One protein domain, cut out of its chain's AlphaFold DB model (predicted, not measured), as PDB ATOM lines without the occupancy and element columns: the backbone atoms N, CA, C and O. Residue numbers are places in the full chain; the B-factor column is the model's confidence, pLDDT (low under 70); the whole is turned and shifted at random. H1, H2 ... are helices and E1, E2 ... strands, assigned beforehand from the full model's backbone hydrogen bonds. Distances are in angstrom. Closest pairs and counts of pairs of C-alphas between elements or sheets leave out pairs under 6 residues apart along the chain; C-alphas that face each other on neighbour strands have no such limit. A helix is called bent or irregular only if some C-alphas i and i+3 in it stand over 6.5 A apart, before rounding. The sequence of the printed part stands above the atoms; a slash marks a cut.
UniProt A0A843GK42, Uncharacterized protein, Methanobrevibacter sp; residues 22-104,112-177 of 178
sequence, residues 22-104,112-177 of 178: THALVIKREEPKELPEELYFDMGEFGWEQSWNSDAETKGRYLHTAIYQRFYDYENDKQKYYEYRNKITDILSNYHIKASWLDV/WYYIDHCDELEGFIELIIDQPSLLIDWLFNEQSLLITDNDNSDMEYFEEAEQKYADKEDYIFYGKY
ATOM      1  N   THR A  22      -5.994   0.281  66.526       88.12
ATOM      2  CA  THR A  22      -6.133   1.307  67.563       88.12
ATOM      3  C   THR A  22      -5.671   0.746  68.893       88.12
ATOM      4  O   THR A  22      -6.037  -0.362  69.285       88.12
ATOM      5  N   HIS A  23      -4.821   1.493  69.591       91.56
ATOM      6  CA  HIS A  23      -4.200   1.036  70.829       91.56
ATOM      7  C   HIS A  23      -4.538   1.987  71.977       91.56
ATOM      8  O   HIS A  23      -4.451   3.209  71.833       91.56
ATOM      9  N   ALA A  24      -4.866   1.428  73.140       92.69
ATOM     10  CA  ALA A  24      -5.045   2.189  74.368       92.69
ATOM     11  C   ALA A  24      -4.137   1.658  75.480       92.69
ATOM     12  O   ALA A  24      -4.078   0.462  75.765       92.69
ATOM     13  N   LEU A  25      -3.439   2.577  76.140       95.81
ATOM     14  CA  LEU A  25      -2.606   2.322  77.301       95.81
ATOM     15  C   LEU A  25      -3.307   2.898  78.526       95.81
ATOM     16  O   LEU A  25      -3.504   4.108  78.650       95.81
ATOM     17  N   VAL A  26      -3.701   2.012  79.430       97.06
ATOM     18  CA  VAL A  26      -4.408   2.351  80.661       97.06
ATOM     19  C   VAL A  26      -3.451   2.160  81.824       97.06
ATOM     20  O   VAL A  26      -2.918   1.070  82.014       97.06
ATOM     21  N   ILE A  27      -3.242   3.207  82.616       97.19
ATOM     22  CA  ILE A  27      -2.418   3.152  83.826       97.19
ATOM     23  C   ILE A  27      -3.329   3.344  85.028       97.19
ATOM     24  O   ILE A  27      -3.938   4.403  85.181       97.19
ATOM     25  N   LYS A  28      -3.404   2.343  85.901       96.75
ATOM     26  CA  LYS A  28      -4.001   2.501  87.225       96.75
ATOM     27  C   LYS A  28      -3.028   3.285  88.109       96.75
ATOM     28  O   LYS A  28      -1.897   2.855  88.286       96.75
ATOM     29  N   ARG A  29      -3.470   4.400  88.700       91.44
ATOM     30  CA  ARG A  29      -2.681   5.209  89.652       91.44
ATOM     31  C   ARG A  29      -2.659   4.572  91.043       91.44
ATOM     32  O   ARG A  29      -3.190   5.123  92.007       91.44
ATOM     33  N   GLU A  30      -2.107   3.376  91.126       92.44
ATOM     34  CA  GLU A  30      -1.964   2.605  92.355       92.44
ATOM     35  C   GLU A  30      -0.710   1.747  92.231       92.44
ATOM     36  O   GLU A  30      -0.509   1.101  91.202       92.44
ATOM     37  N   GLU A  31       0.105   1.718  93.284       91.62
ATOM     38  CA  GLU A  31       1.327   0.919  93.279       91.62
ATOM     39  C   GLU A  31       1.000  -0.576  93.092       91.62
ATOM     40  O   GLU A  31       0.037  -1.088  93.679       91.62
ATOM     41  N   PRO A  32       1.796  -1.309  92.297       93.31
ATOM     42  CA  PRO A  32       1.628  -2.744  92.142       93.31
ATOM     43  C   PRO A  32       1.881  -3.469  93.468       93.31
ATOM     44  O   PRO A  32       2.778  -3.124  94.238       93.31
ATOM     45  N   LYS A  33       1.099  -4.519  93.730       90.38
ATOM     46  CA  LYS A  33       1.209  -5.303  94.973       90.38
ATOM     47  C   LYS A  33       2.479  -6.143  95.031       90.38
ATOM     48  O   LYS A  33       3.005  -6.376  96.116       90.38
ATOM     49  N   GLU A  34       2.927  -6.622  93.877       91.56
ATOM     50  CA  GLU A  34       4.082  -7.497  93.731       91.56
ATOM     51  C   GLU A  34       4.925  -7.024  92.546       91.56
ATOM     52  O   GLU A  34       4.395  -6.580  91.527       91.56
ATOM     53  N   LEU A  35       6.246  -7.114  92.698       96.69
ATOM     54  CA  LEU A  35       7.218  -6.796  91.658       96.69
ATOM     55  C   LEU A  35       8.048  -8.048  91.361       96.69
ATOM     56  O   LEU A  35       8.450  -8.738  92.305       96.69
ATOM     57  N   PRO A  36       8.319  -8.360  90.084       97.25
ATOM     58  CA  PRO A  36       9.172  -9.485  89.735       97.25
ATOM     59  C   PRO A  36      10.645  -9.165  90.014       97.25
ATOM     60  O   PRO A  36      11.055  -8.008  90.031       97.25
ATOM     61  N   GLU A  37      11.473 -10.199  90.163       98.06
ATOM     62  CA  GLU A  37      12.932 -10.023  90.263       98.06
ATOM     63  C   GLU A  37      13.556  -9.593  88.924       98.06
ATOM     64  O   GLU A  37      14.583  -8.914  88.895       98.06
ATOM     65  N   GLU A  38      12.947  -9.994  87.805       98.38
ATOM     66  CA  GLU A  38      13.439  -9.735  86.457       98.38
ATOM     67  C   GLU A  38      12.282  -9.530  85.471       98.38
ATOM     68  O   GLU A  38      11.248 -10.189  85.566       98.38
ATOM     69  N   LEU A  39      12.487  -8.642  84.498       98.62
ATOM     70  CA  LEU A  39      11.648  -8.498  83.313       98.62
ATOM     71  C   LEU A  39      12.525  -8.586  82.058       98.62
ATOM     72  O   LEU A  39      13.525  -7.873  81.928       98.62
ATOM     73  N   TYR A  40      12.137  -9.463  81.130       98.50
ATOM     74  CA  TYR A  40      12.760  -9.566  79.815       98.50
ATOM     75  C   TYR A  40      11.950  -8.788  78.774       98.50
ATOM     76  O   TYR A  40      10.784  -9.080  78.521       98.50
ATOM     77  N   PHE A  41      12.594  -7.805  78.157       98.31
ATOM     78  CA  PHE A  41      12.067  -6.993  77.074       98.31
ATOM     79  C   PHE A  41      12.358  -7.666  75.733       98.31
ATOM     80  O   PHE A  41      13.412  -7.468  75.124       98.31
ATOM     81  N   ASP A  42      11.410  -8.482  75.291       95.94
ATOM     82  CA  ASP A  42      11.396  -9.072  73.952       95.94
ATOM     83  C   ASP A  42      10.812  -8.093  72.913       95.94
ATOM     84  O   ASP A  42      10.526  -6.944  73.246       95.94
ATOM     85  N   MET A  43      10.615  -8.518  71.665       95.00
ATOM     86  CA  MET A  43       9.917  -7.744  70.626       95.00
ATOM     87  C   MET A  43       8.717  -8.500  70.048       95.00
ATOM     88  O   MET A  43       8.625  -9.721  70.177       95.00
ATOM     89  N   GLY A  44       7.756  -7.773  69.471       93.81
ATOM     90  CA  GLY A  44       6.491  -8.338  68.997       93.81
ATOM     91  C   GLY A  44       5.848  -7.593  67.837       93.81
ATOM     92  O   GLY A  44       6.384  -6.610  67.333       93.81
ATOM     93  N   GLU A  45       4.682  -8.095  67.443       93.00
ATOM     94  CA  GLU A  45       3.805  -7.519  66.424       93.00
ATOM     95  C   GLU A  45       2.524  -7.041  67.102       93.00
ATOM     96  O   GLU A  45       1.884  -7.833  67.798       93.00
ATOM     97  N   PHE A  46       2.179  -5.768  66.903       91.56
ATOM     98  CA  PHE A  46       0.957  -5.167  67.419       91.56
ATOM     99  C   PHE A  46       0.302  -4.268  66.370       91.56
ATOM    100  O   PHE A  46       0.664  -3.106  66.200       91.56
ATOM    101  N   GLY A  47      -0.632  -4.812  65.608       85.12
ATOM    102  CA  GLY A  47      -1.271  -4.052  64.531       85.12
ATOM    103  C   GLY A  47      -2.483  -4.715  63.898       85.12
ATOM    104  O   GLY A  47      -3.050  -4.175  62.957       85.12
ATOM    105  N   TRP A  48      -2.882  -5.891  64.381       86.25
ATOM    106  CA  TRP A  48      -4.042  -6.621  63.851       86.25
ATOM    107  C   TRP A  48      -4.854  -7.327  64.933       86.25
ATOM    108  O   TRP A  48      -6.029  -7.652  64.732       86.25
ATOM    109  N   GLU A  49      -4.213  -7.622  66.053       87.31
ATOM    110  CA  GLU A  49      -4.741  -8.380  67.163       87.31
ATOM    111  C   GLU A  49      -5.653  -7.541  68.051       87.31
ATOM    112  O   GLU A  49      -5.386  -6.381  68.348       87.31
ATOM    113  N   GLN A  50      -6.714  -8.181  68.532       88.94
ATOM    114  CA  GLN A  50      -7.652  -7.583  69.469       88.94
ATOM    115  C   GLN A  50      -7.483  -8.243  70.828       88.94
ATOM    116  O   GLN A  50      -7.829  -9.417  70.996       88.94
ATOM    117  N   SER A  51      -6.930  -7.520  71.795       93.75
ATOM    118  CA  SER A  51      -6.603  -8.100  73.093       93.75
ATOM    119  C   SER A  51      -6.624  -7.085  74.227       93.75
ATOM    120  O   SER A  51      -6.357  -5.900  74.050       93.75
ATOM    121  N   TRP A  52      -6.894  -7.608  75.421       96.38
ATOM    122  CA  TRP A  52      -6.743  -6.934  76.702       96.38
ATOM    123  C   TRP A  52      -5.578  -7.583  77.445       96.38
ATOM    124  O   TRP A  52      -5.715  -8.690  77.967       96.38
ATOM    125  N   ASN A  53      -4.434  -6.908  77.500       97.31
ATOM    126  CA  ASN A  53      -3.210  -7.458  78.076       97.31
ATOM    127  C   ASN A  53      -2.874  -6.739  79.386       97.31
ATOM    128  O   ASN A  53      -2.631  -5.531  79.400       97.31
ATOM    129  N   SER A  54      -2.858  -7.480  80.493       96.75
ATOM    130  CA  SER A  54      -2.494  -6.968  81.823       96.75
ATOM    131  C   SER A  54      -1.113  -7.428  82.290       96.75
ATOM    132  O   SER A  54      -0.596  -6.905  83.275       96.75
ATOM    133  N   ASP A  55      -0.511  -8.413  81.622       97.06
ATOM    134  CA  ASP A  55       0.759  -9.002  82.028       97.06
ATOM    135  C   ASP A  55       1.960  -8.116  81.666       97.06
ATOM    136  O   ASP A  55       1.979  -7.401  80.660       97.06
ATOM    137  N   ALA A  56       2.980  -8.165  82.523       97.69
ATOM    138  CA  ALA A  56       4.184  -7.357  82.372       97.69
ATOM    139  C   ALA A  56       5.011  -7.752  81.140       97.69
ATOM    140  O   ALA A  56       5.663  -6.894  80.552       97.69
ATOM    141  N   GLU A  57       4.978  -9.025  80.730       97.81
ATOM    142  CA  GLU A  57       5.744  -9.520  79.580       97.81
ATOM    143  C   GLU A  57       5.245  -8.901  78.271       97.81
ATOM    144  O   GLU A  57       6.034  -8.363  77.495       97.81
ATOM    145  N   THR A  58       3.931  -8.904  78.043       97.69
ATOM    146  CA  THR A  58       3.318  -8.337  76.838       97.69
ATOM    147  C   THR A  58       3.452  -6.818  76.814       97.69
ATOM    148  O   THR A  58       3.830  -6.255  75.787       97.69
ATOM    149  N   LYS A  59       3.253  -6.143  77.955       98.06
ATOM    150  CA  LYS A  59       3.491  -4.695  78.083       98.06
ATOM    151  C   LYS A  59       4.964  -4.331  77.859       98.06
ATOM    152  O   LYS A  59       5.264  -3.392  77.125       98.06
ATOM    153  N   GLY A  60       5.897  -5.105  78.411       98.25
ATOM    154  CA  GLY A  60       7.333  -4.945  78.176       98.25
ATOM    155  C   GLY A  60       7.705  -5.122  76.702       98.25
ATOM    156  O   GLY A  60       8.395  -4.273  76.137       98.25
ATOM    157  N   ARG A  61       7.185  -6.171  76.052       97.81
ATOM    158  CA  ARG A  61       7.366  -6.427  74.615       97.81
ATOM    159  C   ARG A  61       6.843  -5.274  73.757       97.81
ATOM    160  O   ARG A  61       7.524  -4.846  72.825       97.81
ATOM    161  N   TYR A  62       5.666  -4.747  74.089       97.44
ATOM    162  CA  TYR A  62       5.079  -3.589  73.417       97.44
ATOM    163  C   TYR A  62       5.971  -2.353  73.549       97.44
ATOM    164  O   TYR A  62       6.346  -1.747  72.551       97.44
ATOM    165  N   LEU A  63       6.392  -2.018  74.771       97.81
ATOM    166  CA  LEU A  63       7.243  -0.854  75.019       97.81
ATOM    167  C   LEU A  63       8.584  -0.948  74.284       97.81
ATOM    168  O   LEU A  63       9.028   0.028  73.681       97.81
ATOM    169  N   HIS A  64       9.224  -2.116  74.299       97.81
ATOM    170  CA  HIS A  64      10.476  -2.314  73.579       97.81
ATOM    171  C   HIS A  64      10.293  -2.157  72.066       97.81
ATOM    172  O   HIS A  64      11.060  -1.430  71.435       97.81
ATOM    173  N   THR A  65       9.240  -2.764  71.508       96.31
ATOM    174  CA  THR A  65       8.901  -2.638  70.082       96.31
ATOM    175  C   THR A  65       8.634  -1.175  69.711       96.31
ATOM    176  O   THR A  65       9.165  -0.703  68.709       96.31
ATOM    177  N   ALA A  66       7.918  -0.422  70.553       95.50
ATOM    178  CA  ALA A  66       7.628   0.998  70.340       95.50
ATOM    179  C   ALA A  66       8.899   1.857  70.283       95.50
ATOM    180  O   ALA A  66       9.083   2.637  69.352       95.50
ATOM    181  N   ILE A  67       9.802   1.694  71.255       96.75
ATOM    182  CA  ILE A  67      11.059   2.457  71.324       96.75
ATOM    183  C   ILE A  67      11.977   2.079  70.155       96.75
ATOM    184  O   ILE A  67      12.579   2.960  69.538       96.75
ATOM    185  N   TYR A  68      12.081   0.787  69.831       95.38
ATOM    186  CA  TYR A  68      12.852   0.314  68.683       95.38
ATOM    187  C   TYR A  68      12.326   0.916  67.381       95.38
ATOM    188  O   TYR A  68      13.070   1.575  66.661       95.38
ATOM    189  N   GLN A  69      11.045   0.730  67.081       92.88
ATOM    190  CA  GLN A  69      10.508   1.139  65.793       92.88
ATOM    191  C   GLN A  69      10.516   2.660  65.644       92.88
ATOM    192  O   GLN A  69      10.891   3.161  64.586       92.88
ATOM    193  N   ARG A  70      10.192   3.411  66.708       93.69
ATOM    194  CA  ARG A  70      10.226   4.877  66.680       93.69
ATOM    195  C   ARG A  70      11.641   5.401  66.449       93.69
ATOM    196  O   ARG A  70      11.844   6.200  65.539       93.69
ATOM    197  N   PHE A  71      12.603   4.983  67.270       94.81
ATOM    198  CA  PHE A  71      13.918   5.628  67.312       94.81
ATOM    199  C   PHE A  71      14.974   4.885  66.503       94.81
ATOM    200  O   PHE A  71      15.738   5.515  65.785       94.81
ATOM    201  N   TYR A  72      15.021   3.557  66.574       92.94
ATOM    202  CA  TYR A  72      16.032   2.772  65.870       92.94
ATOM    203  C   TYR A  72      15.707   2.598  64.380       92.94
ATOM    204  O   TYR A  72      16.605   2.755  63.555       92.94
ATOM    205  N   ASP A  73      14.454   2.286  64.036       90.25
ATOM    206  CA  ASP A  73      14.040   2.015  62.651       90.25
ATOM    207  C   ASP A  73      13.594   3.294  61.918       90.25
ATOM    208  O   ASP A  73      14.243   3.731  60.967       90.25
ATOM    209  N   TYR A  74      12.541   3.960  62.401       90.19
ATOM    210  CA  TYR A  74      11.929   5.099  61.713       90.19
ATOM    211  C   TYR A  74      12.803   6.363  61.724       90.19
ATOM    212  O   TYR A  74      13.039   6.960  60.673       90.19
ATOM    213  N   GLU A  75      13.303   6.789  62.892       93.38
ATOM    214  CA  GLU A  75      14.196   7.959  62.982       93.38
ATOM    215  C   GLU A  75      15.653   7.644  62.637       93.38
ATOM    216  O   GLU A  75      16.423   8.563  62.343       93.38
ATOM    217  N   ASN A  76      16.044   6.365  62.665       93.88
ATOM    218  CA  ASN A  76      17.439   5.932  62.562       93.88
ATOM    219  C   ASN A  76      18.364   6.627  63.596       93.88
ATOM    220  O   ASN A  76      19.556   6.848  63.361       93.88
ATOM    221  N   ASP A  77      17.817   6.954  64.769       96.19
ATOM    222  CA  ASP A  77      18.509   7.471  65.948       96.19
ATOM    223  C   ASP A  77      18.752   6.348  66.969       96.19
ATOM    224  O   ASP A  77      18.089   6.190  68.001       96.19
ATOM    225  N   LYS A  78      19.781   5.547  66.679       95.88
ATOM    226  CA  LYS A  78      20.215   4.457  67.563       95.88
ATOM    227  C   LYS A  78      20.641   4.957  68.941       95.88
ATOM    228  O   LYS A  78      20.520   4.225  69.921       95.88
ATOM    229  N   GLN A  79      21.157   6.184  69.029       97.38
ATOM    230  CA  GLN A  79      21.595   6.750  70.298       97.38
ATOM    231  C   GLN A  79      20.393   7.000  71.212       97.38
ATOM    232  O   GLN A  79      20.435   6.578  72.368       97.38
ATOM    233  N   LYS A  80      19.317   7.603  70.694       96.31
ATOM    234  CA  LYS A  80      18.072   7.840  71.438       96.31
ATOM    235  C   LYS A  80      17.406   6.528  71.863       96.31
ATOM    236  O   LYS A  80      16.999   6.405  73.016       96.31
ATOM    237  N   TYR A  81      17.413   5.509  70.996       96.94
ATOM    238  CA  TYR A  81      16.982   4.151  71.355       96.94
ATOM    239  C   TYR A  81      17.723   3.612  72.598       96.94
ATOM    240  O   TYR A  81      17.091   3.242  73.592       96.94
ATOM    241  N   TYR A  82      19.064   3.607  72.585       97.69
ATOM    242  CA  TYR A  82      19.845   3.108  73.723       97.69
ATOM    243  C   TYR A  82      19.730   4.004  74.961       97.69
ATOM    244  O   TYR A  82      19.754   3.493  76.079       97.69
ATOM    245  N   GLU A  83      19.582   5.319  74.792       97.88
ATOM    246  CA  GLU A  83      19.337   6.246  75.897       97.88
ATOM    247  C   GLU A  83      18.050   5.881  76.644       97.88
ATOM    248  O   GLU A  83      18.066   5.748  77.869       97.88
ATOM    249  N   TYR A  84      16.950   5.670  75.922       97.88
ATOM    250  CA  TYR A  84      15.652   5.359  76.522       97.88
ATOM    251  C   TYR A  84      15.648   3.968  77.159       97.88
ATOM    252  O   TYR A  84      15.195   3.810  78.294       97.88
ATOM    253  N   ARG A  85      16.252   2.978  76.491       97.81
ATOM    254  CA  ARG A  85      16.483   1.638  77.053       97.81
ATOM    255  C   ARG A  85      17.257   1.690  78.375       97.81
ATOM    256  O   ARG A  85      16.896   1.006  79.336       97.81
ATOM    257  N   ASN A  86      18.316   2.497  78.441       98.31
ATOM    258  CA  ASN A  86      19.123   2.643  79.652       98.31
ATOM    259  C   ASN A  86      18.347   3.366  80.759       98.31
ATOM    260  O   ASN A  86      18.349   2.890  81.886       98.31
ATOM    261  N   LYS A  87      17.603   4.434  80.438       98.50
ATOM    262  CA  LYS A  87      16.726   5.124  81.401       98.50
ATOM    263  C   LYS A  87      15.695   4.176  82.019       98.50
ATOM    264  O   LYS A  87      15.538   4.159  83.234       98.50
ATOM    265  N   ILE A  88      15.040   3.346  81.206       98.62
ATOM    266  CA  ILE A  88      14.096   2.324  81.688       98.62
ATOM    267  C   ILE A  88      14.806   1.301  82.581       98.62
ATOM    268  O   ILE A  88      14.300   0.956  83.645       98.62
ATOM    269  N   THR A  89      15.998   0.849  82.182       98.69
ATOM    270  CA  THR A  89      16.815  -0.076  82.985       98.69
ATOM    271  C   THR A  89      17.177   0.527  84.348       98.69
ATOM    272  O   THR A  89      17.059  -0.154  85.366       98.69
ATOM    273  N   ASP A  90      17.563   1.802  84.388       98.62
ATOM    274  CA  ASP A  90      17.888   2.518  85.624       98.62
ATOM    275  C   ASP A  90      16.654   2.687  86.520       98.62
ATOM    276  O   ASP A  90      16.742   2.478  87.732       98.62
ATOM    277  N   ILE A  91      15.491   3.007  85.938       98.56
ATOM    278  CA  ILE A  91      14.222   3.063  86.672       98.56
ATOM    279  C   ILE A  91      13.933   1.705  87.314       98.56
ATOM    280  O   ILE A  91      13.754   1.646  88.525       98.56
ATOM    281  N   LEU A  92      13.951   0.612  86.549       98.50
ATOM    282  CA  LEU A  92      13.682  -0.733  87.072       98.50
ATOM    283  C   LEU A  92      14.674  -1.150  88.168       98.50
ATOM    284  O   LEU A  92      14.268  -1.691  89.196       98.50
ATOM    285  N   SER A  93      15.954  -0.815  88.003       98.44
ATOM    286  CA  SER A  93      16.999  -1.074  88.998       98.44
ATOM    287  C   SER A  93      16.724  -0.377  90.338       98.44
ATOM    288  O   SER A  93      16.936  -0.973  91.398       98.44
ATOM    289  N   ASN A  94      16.171   0.844  90.320       97.94
ATOM    290  CA  ASN A  94      15.763   1.556  91.541       97.94
ATOM    291  C   ASN A  94      14.628   0.847  92.299       97.94
ATOM    292  O   ASN A  94      14.492   1.038  93.505       97.94
ATOM    293  N   TYR A  95      13.851   0.011  91.607       97.31
ATOM    294  CA  TYR A  95      12.821  -0.858  92.182       97.31
ATOM    295  C   TYR A  95      13.323  -2.290  92.425       97.31
ATOM    296  O   TYR A  95      12.533  -3.175  92.740       97.31
ATOM    297  N   HIS A  96      14.636  -2.526  92.316       98.00
ATOM    298  CA  HIS A  96      15.281  -3.837  92.462       98.00
ATOM    299  C   HIS A  96      14.846  -4.885  91.426       98.00
ATOM    300  O   HIS A  96      14.973  -6.082  91.671       98.00
ATOM    301  N   ILE A  97      14.393  -4.436  90.253       98.56
ATOM    302  CA  ILE A  97      13.998  -5.287  89.132       98.56
ATOM    303  C   ILE A  97      15.141  -5.310  88.120       98.56
ATOM    304  O   ILE A  97      15.589  -4.272  87.627       98.56
ATOM    305  N   LYS A  98      15.617  -6.503  87.772       98.62
ATOM    306  CA  LYS A  98      16.601  -6.678  86.705       98.62
ATOM    307  C   LYS A  98      15.918  -6.543  85.341       98.62
ATOM    308  O   LYS A  98      14.947  -7.236  85.065       98.62
ATOM    309  N   ALA A  99      16.457  -5.699  84.466       98.50
ATOM    310  CA  ALA A  99      16.009  -5.605  83.078       98.50
ATOM    311  C   ALA A  99      16.963  -6.372  82.153       98.50
ATOM    312  O   ALA A  99      18.164  -6.090  82.114       98.50
ATOM    313  N   SER A 100      16.419  -7.305  81.379       97.94
ATOM    314  CA  SER A 100      17.118  -7.975  80.279       97.94
ATOM    315  C   SER A 100      16.423  -7.628  78.967       97.94
ATOM    316  O   SER A 100      15.223  -7.395  78.961       97.94
ATOM    317  N   TRP A 101      17.152  -7.574  77.854       97.94
ATOM    318  CA  TRP A 101      16.603  -7.096  76.580       97.94
ATOM    319  C   TRP A 101      17.033  -8.001  75.437       97.94
ATOM    320  O   TRP A 101      18.182  -8.453  75.432       97.94
ATOM    321  N   LEU A 102      16.144  -8.206  74.465       95.81
ATOM    322  CA  LEU A 102      16.519  -8.759  73.171       95.81
ATOM    323  C   LEU A 102      17.560  -7.840  72.520       95.81
ATOM    324  O   LEU A 102      17.392  -6.619  72.475       95.81
ATOM    325  N   ASP A 103      18.649  -8.427  72.030       93.19
ATOM    326  CA  ASP A 103      19.660  -7.681  71.290       93.19
ATOM    327  C   ASP A 103      19.180  -7.442  69.856       93.19
ATOM    328  O   ASP A 103      19.111  -8.365  69.043       93.19
ATOM    329  N   VAL A 104      18.861  -6.187  69.545       91.06
ATOM    330  CA  VAL A 104      18.323  -5.792  68.239       91.06
ATOM    331  C   VAL A 104      19.304  -6.017  67.088       91.06
ATOM    332  O   VAL A 104      18.886  -6.132  65.940       91.06
ATOM    333  N   TRP A 112       9.258  -9.470  61.413       73.75
ATOM    334  CA  TRP A 112       8.173  -8.505  61.507       73.75
ATOM    335  C   TRP A 112       8.067  -8.126  62.979       73.75
ATOM    336  O   TRP A 112       7.466  -8.839  63.763       73.75
ATOM    337  N   TYR A 113       8.736  -7.053  63.388       87.56
ATOM    338  CA  TYR A 113       8.485  -6.435  64.686       87.56
ATOM    339  C   TYR A 113       7.987  -5.034  64.425       87.56
ATOM    340  O   TYR A 113       8.741  -4.177  63.963       87.56
ATOM    341  N   TYR A 114       6.702  -4.825  64.659       89.44
ATOM    342  CA  TYR A 114       6.082  -3.548  64.384       89.44
ATOM    343  C   TYR A 114       4.899  -3.326  65.307       89.44
ATOM    344  O   TYR A 114       4.210  -4.253  65.723       89.44
ATOM    345  N   ILE A 115       4.685  -2.060  65.593       91.25
ATOM    346  CA  ILE A 115       3.464  -1.474  66.077       91.25
ATOM    347  C   ILE A 115       2.944  -0.620  64.930       91.25
ATOM    348  O   ILE A 115       3.661   0.229  64.384       91.25
ATOM    349  N   ASP A 116       1.714  -0.872  64.524       84.69
ATOM    350  CA  ASP A 116       1.047   0.012  63.586       84.69
ATOM    351  C   ASP A 116       0.779   1.368  64.278       84.69
ATOM    352  O   ASP A 116       0.525   1.432  65.481       84.69
ATOM    353  N   HIS A 117       0.996   2.473  63.556       82.12
ATOM    354  CA  HIS A 117       0.975   3.846  64.107       82.12
ATOM    355  C   HIS A 117       1.939   4.121  65.290       82.12
ATOM    356  O   HIS A 117       1.654   4.914  66.191       82.12
ATOM    357  N   CYS A 118       3.124   3.491  65.304       86.38
ATOM    358  CA  CYS A 118       4.096   3.639  66.402       86.38
ATOM    359  C   CYS A 118       4.565   5.085  66.682       86.38
ATOM    360  O   CYS A 118       5.022   5.381  67.788       86.38
ATOM    361  N   ASP A 119       4.471   5.992  65.704       83.62
ATOM    362  CA  ASP A 119       4.885   7.391  65.828       83.62
ATOM    363  C   ASP A 119       4.064   8.154  66.876       83.62
ATOM    364  O   ASP A 119       4.554   9.093  67.504       83.62
ATOM    365  N   GLU A 120       2.850   7.689  67.154       85.69
ATOM    366  CA  GLU A 120       1.936   8.296  68.116       85.69
ATOM    367  C   GLU A 120       2.262   7.962  69.580       85.69
ATOM    368  O   GLU A 120       1.704   8.567  70.505       85.69
ATOM    369  N   LEU A 121       3.185   7.024  69.809       89.56
ATOM    370  CA  LEU A 121       3.581   6.566  71.140       89.56
ATOM    371  C   LEU A 121       4.695   7.403  71.767       89.56
ATOM    372  O   LEU A 121       4.970   7.226  72.951       89.56
ATOM    373  N   GLU A 122       5.326   8.326  71.034       90.94
ATOM    374  CA  GLU A 122       6.438   9.123  71.573       90.94
ATOM    375  C   GLU A 122       6.031   9.895  72.835       90.94
ATOM    376  O   GLU A 122       6.732   9.821  73.841       90.94
ATOM    377  N   GLY A 123       4.851  10.524  72.840       92.06
ATOM    378  CA  GLY A 123       4.348  11.239  74.016       92.06
ATOM    379  C   GLY A 123       4.110  10.332  75.230       92.06
ATOM    380  O   GLY A 123       4.350  10.743  76.364       92.06
ATOM    381  N   PHE A 124       3.685   9.084  75.013       93.12
ATOM    382  CA  PHE A 124       3.564   8.094  76.085       93.12
ATOM    383  C   PHE A 124       4.937   7.652  76.608       93.12
ATOM    384  O   PHE A 124       5.136   7.563  77.818       93.12
ATOM    385  N   ILE A 125       5.891   7.393  75.710       94.81
ATOM    386  CA  ILE A 125       7.251   6.979  76.073       94.81
ATOM    387  C   ILE A 125       7.935   8.071  76.905       94.81
ATOM    388  O   ILE A 125       8.514   7.776  77.950       94.81
ATOM    389  N   GLU A 126       7.831   9.333  76.485       94.38
ATOM    390  CA  GLU A 126       8.344  10.477  77.244       94.38
ATOM    391  C   GLU A 126       7.666  10.583  78.619       94.38
ATOM    392  O   GLU A 126       8.351  10.718  79.631       94.38
ATOM    393  N   LEU A 127       6.337  10.416  78.681       93.88
ATOM    394  CA  LEU A 127       5.570  10.462  79.929       93.88
ATOM    395  C   LEU A 127       6.076   9.456  80.976       93.88
ATOM    396  O   LEU A 127       6.269   9.830  82.135       93.88
ATOM    397  N   ILE A 128       6.273   8.191  80.596       94.88
ATOM    398  CA  ILE A 128       6.692   7.137  81.535       94.88
ATOM    399  C   ILE A 128       8.181   7.229  81.901       94.88
ATOM    400  O   ILE A 128       8.572   6.790  82.981       94.88
ATOM    401  N   ILE A 129       9.010   7.821  81.034       95.44
ATOM    402  CA  ILE A 129      10.417   8.123  81.334       95.44
ATOM    403  C   ILE A 129      10.516   9.267  82.350       95.44
ATOM    404  O   ILE A 129      11.292   9.176  83.303       95.44
ATOM    405  N   ASP A 130       9.724  10.325  82.170       95.62
ATOM    406  CA  ASP A 130       9.732  11.503  83.041       95.62
ATOM    407  C   ASP A 130       9.055  11.244  84.395       95.62
ATOM    408  O   ASP A 130       9.345  11.924  85.384       95.62
ATOM    409  N   GLN A 131       8.168  10.247  84.464       95.62
ATOM    410  CA  GLN A 131       7.461   9.848  85.681       95.62
ATOM    411  C   GLN A 131       7.679   8.356  85.977       95.62
ATOM    412  O   GLN A 131       6.805   7.539  85.687       95.62
ATOM    413  N   PRO A 132       8.810   7.983  86.614       95.06
ATOM    414  CA  PRO A 132       9.185   6.588  86.857       95.06
ATOM    415  C   PRO A 132       8.117   5.726  87.537       95.06
ATOM    416  O   PRO A 132       7.998   4.546  87.221       95.06
ATOM    417  N   SER A 133       7.311   6.296  88.441       96.12
ATOM    418  CA  SER A 133       6.216   5.556  89.078       96.12
ATOM    419  C   SER A 133       5.156   5.111  88.070       96.12
ATOM    420  O   SER A 133       4.656   4.003  88.184       96.12
ATOM    421  N   LEU A 134       4.872   5.910  87.032       96.31
ATOM    422  CA  LEU A 134       3.918   5.538  85.985       96.31
ATOM    423  C   LEU A 134       4.422   4.372  85.136       96.31
ATOM    424  O   LEU A 134       3.614   3.553  84.711       96.31
ATOM    425  N   LEU A 135       5.736   4.265  84.906       97.75
ATOM    426  CA  LEU A 135       6.314   3.096  84.244       97.75
ATOM    427  C   LEU A 135       6.075   1.824  85.070       97.75
ATOM    428  O   LEU A 135       5.670   0.801  84.520       97.75
ATOM    429  N   ILE A 136       6.313   1.895  86.381       98.31
ATOM    430  CA  ILE A 136       6.126   0.768  87.304       98.31
ATOM    431  C   ILE A 136       4.649   0.387  87.414       98.31
ATOM    432  O   ILE A 136       4.307  -0.786  87.256       98.31
ATOM    433  N   ASP A 137       3.773   1.370  87.607       97.56
ATOM    434  CA  ASP A 137       2.326   1.173  87.659       97.56
ATOM    435  C   ASP A 137       1.811   0.588  86.342       97.56
ATOM    436  O   ASP A 137       0.999  -0.339  86.341       97.56
ATOM    437  N   TRP A 138       2.295   1.075  85.197       97.94
ATOM    438  CA  TRP A 138       1.876   0.550  83.904       97.94
ATOM    439  C   TRP A 138       2.353  -0.884  83.691       97.94
ATOM    440  O   TRP A 138       1.539  -1.727  83.327       97.94
ATOM    441  N   LEU A 139       3.627  -1.195  83.945       98.06
ATOM    442  CA  LEU A 139       4.182  -2.531  83.713       98.06
ATOM    443  C   LEU A 139       3.607  -3.584  84.665       98.06
ATOM    444  O   LEU A 139       3.277  -4.680  84.215       98.06
ATOM    445  N   PHE A 140       3.460  -3.272  85.953       98.06
ATOM    446  CA  PHE A 140       3.264  -4.303  86.980       98.06
ATOM    447  C   PHE A 140       1.918  -4.246  87.702       98.06
ATOM    448  O   PHE A 140       1.570  -5.202  88.390       98.06
ATOM    449  N   ASN A 141       1.120  -3.183  87.550       97.06
ATOM    450  CA  ASN A 141      -0.240  -3.206  88.081       97.06
ATOM    451  C   ASN A 141      -1.142  -4.035  87.149       97.06
ATOM    452  O   ASN A 141      -1.251  -3.747  85.956       97.06
ATOM    453  N   GLU A 142      -1.818  -5.047  87.694       95.38
ATOM    454  CA  GLU A 142      -2.751  -5.917  86.958       95.38
ATOM    455  C   GLU A 142      -3.976  -5.165  86.409       95.38
ATOM    456  O   GLU A 142      -4.651  -5.636  85.497       95.38
ATOM    457  N   GLN A 143      -4.284  -3.992  86.969       96.56
ATOM    458  CA  GLN A 143      -5.342  -3.103  86.491       96.56
ATOM    459  C   GLN A 143      -4.851  -2.104  85.437       96.56
ATOM    460  O   GLN A 143      -5.677  -1.393  84.865       96.56
ATOM    461  N   SER A 144      -3.539  -2.037  85.185       97.56
ATOM    462  CA  SER A 144      -2.966  -1.324  84.046       97.56
ATOM    463  C   SER A 144      -2.952  -2.236  82.824       97.56
ATOM    464  O   SER A 144      -2.512  -3.388  82.896       97.56
ATOM    465  N   LEU A 145      -3.430  -1.717  81.697       97.56
ATOM    466  CA  LEU A 145      -3.792  -2.508  80.527       97.56
ATOM    467  C   LEU A 145      -3.134  -1.942  79.270       97.56
ATOM    468  O   LEU A 145      -3.053  -0.729  79.081       97.56
ATOM    469  N   LEU A 146      -2.699  -2.847  78.404       96.69
ATOM    470  CA  LEU A 146      -2.499  -2.598  76.987       96.69
ATOM    471  C   LEU A 146      -3.702  -3.189  76.254       96.69
ATOM    472  O   LEU A 146      -3.898  -4.406  76.269       96.69
ATOM    473  N   ILE A 147      -4.488  -2.327  75.626       94.69
ATOM    474  CA  ILE A 147      -5.575  -2.714  74.740       94.69
ATOM    475  C   ILE A 147      -5.090  -2.522  73.313       94.69
ATOM    476  O   ILE A 147      -4.634  -1.436  72.956       94.69
ATOM    477  N   THR A 148      -5.192  -3.578  72.521       92.12
ATOM    478  CA  THR A 148      -4.975  -3.546  71.077       92.12
ATOM    479  C   THR A 148      -6.293  -3.884  70.409       92.12
ATOM    480  O   THR A 148      -7.046  -4.729  70.905       92.12
ATOM    481  N   ASP A 149      -6.603  -3.179  69.332       88.69
ATOM    482  CA  ASP A 149      -7.860  -3.317  68.621       88.69
ATOM    483  C   ASP A 149      -7.676  -3.031  67.125       88.69
ATOM    484  O   ASP A 149      -6.643  -2.516  66.694       88.69
ATOM    485  N   ASN A 150      -8.664  -3.409  66.322       84.50
ATOM    486  CA  ASN A 150      -8.641  -3.328  64.868       84.50
ATOM    487  C   ASN A 150     -10.078  -3.233  64.332       84.50
ATOM    488  O   ASN A 150     -10.941  -4.043  64.673       84.50
ATOM    489  N   ASP A 151     -10.303  -2.276  63.432       76.38
ATOM    490  CA  ASP A 151     -11.608  -1.912  62.870       76.38
ATOM    491  C   ASP A 151     -12.200  -2.933  61.873       76.38
ATOM    492  O   ASP A 151     -13.317  -2.760  61.383       76.38
ATOM    493  N   ASN A 152     -11.493  -4.032  61.584       76.38
ATOM    494  CA  ASN A 152     -11.986  -5.154  60.769       76.38
ATOM    495  C   ASN A 152     -12.806  -6.190  61.544       76.38
ATOM    496  O   ASN A 152     -13.127  -7.259  61.012       76.38
ATOM    497  N   SER A 153     -13.115  -5.916  62.800       70.62
ATOM    498  CA  SER A 153     -13.845  -6.818  63.674       70.62
ATOM    499  C   SER A 153     -15.108  -6.162  64.203       70.62
ATOM    500  O   SER A 153     -15.209  -4.945  64.283       70.62
ATOM    501  N   ASP A 154     -16.070  -6.994  64.598       76.00
ATOM    502  CA  ASP A 154     -17.300  -6.544  65.256       76.00
ATOM    503  C   ASP A 154     -17.070  -6.167  66.739       76.00
ATOM    504  O   ASP A 154     -18.021  -5.829  67.445       76.00
ATOM    505  N   MET A 155     -15.836  -6.298  67.242       76.94
ATOM    506  CA  MET A 155     -15.469  -5.947  68.617       76.94
ATOM    507  C   MET A 155     -15.012  -4.483  68.683       76.94
ATOM    508  O   MET A 155     -14.293  -4.032  67.801       76.94
ATOM    509  N   GLU A 156     -15.414  -3.786  69.745       86.00
ATOM    510  CA  GLU A 156     -15.151  -2.357  69.997       86.00
ATOM    511  C   GLU A 156     -14.342  -2.209  71.306       86.00
ATOM    512  O   GLU A 156     -14.801  -1.621  72.290       86.00
ATOM    513  N   TYR A 157     -13.180  -2.869  71.399       89.12
ATOM    514  CA  TYR A 157     -12.383  -2.897  72.633       89.12
ATOM    515  C   TYR A 157     -11.805  -1.536  72.982       89.12
ATOM    516  O   TYR A 157     -11.734  -1.199  74.168       89.12
ATOM    517  N   PHE A 158     -11.407  -0.752  71.983       88.81
ATOM    518  CA  PHE A 158     -10.949   0.607  72.213       88.81
ATOM    519  C   PHE A 158     -12.078   1.460  72.805       88.81
ATOM    520  O   PHE A 158     -11.887   2.080  73.852       88.81
ATOM    521  N   GLU A 159     -13.262   1.470  72.187       90.44
ATOM    522  CA  GLU A 159     -14.420   2.231  72.667       90.44
ATOM    523  C   GLU A 159     -14.858   1.763  74.057       90.44
ATOM    524  O   GLU A 159     -15.192   2.584  74.916       90.44
ATOM    525  N   GLU A 160     -14.839   0.451  74.313       92.31
ATOM    526  CA  GLU A 160     -15.123  -0.102  75.637       92.31
ATOM    527  C   GLU A 160     -14.109   0.408  76.672       92.31
ATOM    528  O   GLU A 160     -14.493   0.817  77.773       92.31
ATOM    529  N   ALA A 161     -12.818   0.421  76.332       92.06
ATOM    530  CA  ALA A 161     -11.770   0.932  77.205       92.06
ATOM    531  C   ALA A 161     -11.924   2.433  77.465       92.06
ATOM    532  O   ALA A 161     -11.841   2.861  78.620       92.06
ATOM    533  N   GLU A 162     -12.203   3.227  76.433       92.31
ATOM    534  CA  GLU A 162     -12.424   4.665  76.570       92.31
ATOM    535  C   GLU A 162     -13.588   4.938  77.530       92.31
ATOM    536  O   GLU A 162     -13.411   5.612  78.548       92.31
ATOM    537  N   GLN A 163     -14.750   4.323  77.296       93.94
ATOM    538  CA  GLN A 163     -15.928   4.482  78.155       93.94
ATOM    539  C   GLN A 163     -15.666   4.059  79.604       93.94
ATOM    540  O   GLN A 163     -16.240   4.617  80.547       93.94
ATOM    541  N   LYS A 164     -14.824   3.043  79.802       94.62
ATOM    542  CA  LYS A 164     -14.567   2.471  81.120       94.62
ATOM    543  C   LYS A 164     -13.543   3.262  81.927       94.62
ATOM    544  O   LYS A 164     -13.721   3.356  83.146       94.62
ATOM    545  N   TYR A 165     -12.510   3.814  81.288       95.06
ATOM    546  CA  TYR A 165     -11.332   4.349  81.983       95.06
ATOM    547  C   TYR A 165     -11.026   5.825  81.711       95.06
ATOM    548  O   TYR A 165     -10.397   6.440  82.570       95.06
ATOM    549  N   ALA A 166     -11.460   6.420  80.593       91.75
ATOM    550  CA  ALA A 166     -11.032   7.774  80.214       91.75
ATOM    551  C   ALA A 166     -11.438   8.856  81.231       91.75
ATOM    552  O   ALA A 166     -10.646   9.741  81.546       91.75
ATOM    553  N   ASP A 167     -12.633   8.732  81.814       92.25
ATOM    554  CA  ASP A 167     -13.169   9.682  82.801       92.25
ATOM    555  C   ASP A 167     -12.902   9.271  84.265       92.25
ATOM    556  O   ASP A 167     -13.473   9.841  85.201       92.25
ATOM    557  N   LYS A 168     -12.085   8.239  84.501       92.12
ATOM    558  CA  LYS A 168     -11.807   7.736  85.852       92.12
ATOM    559  C   LYS A 168     -10.588   8.434  86.447       92.12
ATOM    560  O   LYS A 168      -9.482   8.298  85.945       92.12
ATOM    561  N   GLU A 169     -10.778   9.147  87.558       92.56
ATOM    562  CA  GLU A 169      -9.705   9.919  88.214       92.56
ATOM    563  C   GLU A 169      -8.513   9.061  88.672       92.56
ATOM    564  O   GLU A 169      -7.374   9.534  88.734       92.56
ATOM    565  N   ASP A 170      -8.768   7.796  88.997       94.12
ATOM    566  CA  ASP A 170      -7.777   6.810  89.416       94.12
ATOM    567  C   ASP A 170      -7.047   6.138  88.244       94.12
ATOM    568  O   ASP A 170      -6.176   5.298  88.474       94.12
ATOM    569  N   TYR A 171      -7.351   6.532  87.005       95.38
ATOM    570  CA  TYR A 171      -6.698   6.041  85.802       95.38
ATOM    571  C   TYR A 171      -6.086   7.174  84.971       95.38
ATOM    572  O   TYR A 171      -6.494   8.335  85.017       95.38
ATOM    573  N   ILE A 172      -5.069   6.816  84.197       94.62
ATOM    574  CA  ILE A 172      -4.621   7.566  83.027       94.62
ATOM    575  C   ILE A 172      -5.004   6.729  81.817       94.62
ATOM    576  O   ILE A 172      -4.632   5.560  81.739       94.62
ATOM    577  N   PHE A 173      -5.731   7.335  80.887       93.94
ATOM    578  CA  PHE A 173      -6.049   6.740  79.600       93.94
ATOM    579  C   PHE A 173      -5.237   7.451  78.520       93.94
ATOM    580  O   PHE A 173      -5.386   8.656  78.318       93.94
ATOM    581  N   TYR A 174      -4.363   6.709  77.849       91.44
ATOM    582  CA  TYR A 174      -3.657   7.155  76.656       91.44
ATOM    583  C   TYR A 174      -4.135   6.295  75.493       91.44
ATOM    584  O   TYR A 174      -3.620   5.207  75.263       91.44
ATOM    585  N   GLY A 175      -5.160   6.757  74.793       84.25
ATOM    586  CA  GLY A 175      -5.641   6.136  73.567       84.25
ATOM    587  C   GLY A 175      -5.653   7.168  72.454       84.25
ATOM    588  O   GLY A 175      -5.847   8.361  72.711       84.25
ATOM    589  N   LYS A 176      -5.440   6.720  71.221       67.25
ATOM    590  CA  LYS A 176      -5.578   7.576  70.049       67.25
ATOM    591  C   LYS A 176      -6.366   6.842  68.968       67.25
ATOM    592  O   LYS A 176      -6.056   5.702  68.635       67.25
ATOM    593  N   TYR A 177      -7.422   7.504  68.501       58.28
ATOM    594  CA  TYR A 177      -8.233   7.075  67.368       58.28
ATOM    595  C   TYR A 177      -7.550   7.486  66.065       58.28
ATOM    596  O   TYR A 177      -7.075   8.623  65.964       58.28
TER     597      TYR A 177
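This is residues 22 to 104 and 112 to 177 of the 178 residues of an uncharacterized protein of Methanobrevibacter sp (UniProt A0A843GK42). A four-stranded antiparallel sheet, in the order E3, E5, E1, E6, forms the middle of three layers, with H5 over one face and H1, H3 and H4 on the other. Beyond those three helices lie H2 and a small parallel sheet of E2 and E4, on which H1 and H2 pack. The 149 printed residues include five named helices and six named strands, in the order E1 E2 E3 H1 H2 E4 H3 H4 E5 H5 E6; the class is mixed, helices and strands. The whole is compact, with a radius of gyration of the C-alphas of 14.6 A and spans of 39 by 35 by 22 A.

Start at E1, residues 22 to 28, an inner strand. Its antiparallel neighbours are E5, residues 145 to 150, with N 24 and O 147 2.9 A apart, and E6, residues 171 to 176, with N 25 and O 174 2.8 A apart. E3, residues 51 to 53, is antiparallel to E5, with N 51 and O 148 2.9 A apart. E2, residues 38 to 41, is parallel to E4, residues 98 to 101, with N 39 and O 98 2.9 A apart. H1, residues 56 to 74, comes closest to E2 at the C-alphas of Gly 60 and Phe 41, 5.3 A. H1 and H2, residues 78 to 94, form a helical hairpin at a shallow tilt of 25 degrees; their closest C-alphas, Tyr 72 and Lys 78, are 4.8 A apart. With its residues 63 to 70 alone, H1 touches H3, residues 118 to 130, at a steep tilt of 65 degrees, closest at the C-alphas of Ala 66 and Cys 118, 5.9 A. H4, residues 132 to 140, touches H3 only at the corner; it lies over E1 at a height over the sheet of 8.7 A, across the strands at 76 degrees to E1 on the local plane. On the opposite face, H5, residues 157 to 165, has a height over the sheet of 8.1 A and runs along the strands. E5, H5 and E6 make a split strand-helix-strand unit, two strands running the same way with E1 between them; its crossover is right-handed. Every O i to N i+4 pair is within hydrogen-bond range in H2, H4 and H5; 13 of 15 are in H1 and 6 of 9 in H3.

Find C-alpha 22 at (-6.133, 1.307, 67.563), where E1 begins its 19.8 A. From C-alpha 56 at (4.184, -7.357, 82.372), H1 runs 25.3 A; H2 then runs 24.6 A. H3, 19.2 A, is irregular: C-alphas 120 and 123 are 7.0 A apart. E6 ends at C-alpha 176, (-5.578, 7.576, 70.049).

Residues 105 to 111 are not printed; C-alphas 104 and 112 are 12.5 A apart. Of the links printed whole, none is long. Look for pLDDT under 70 at residues 176 to 177.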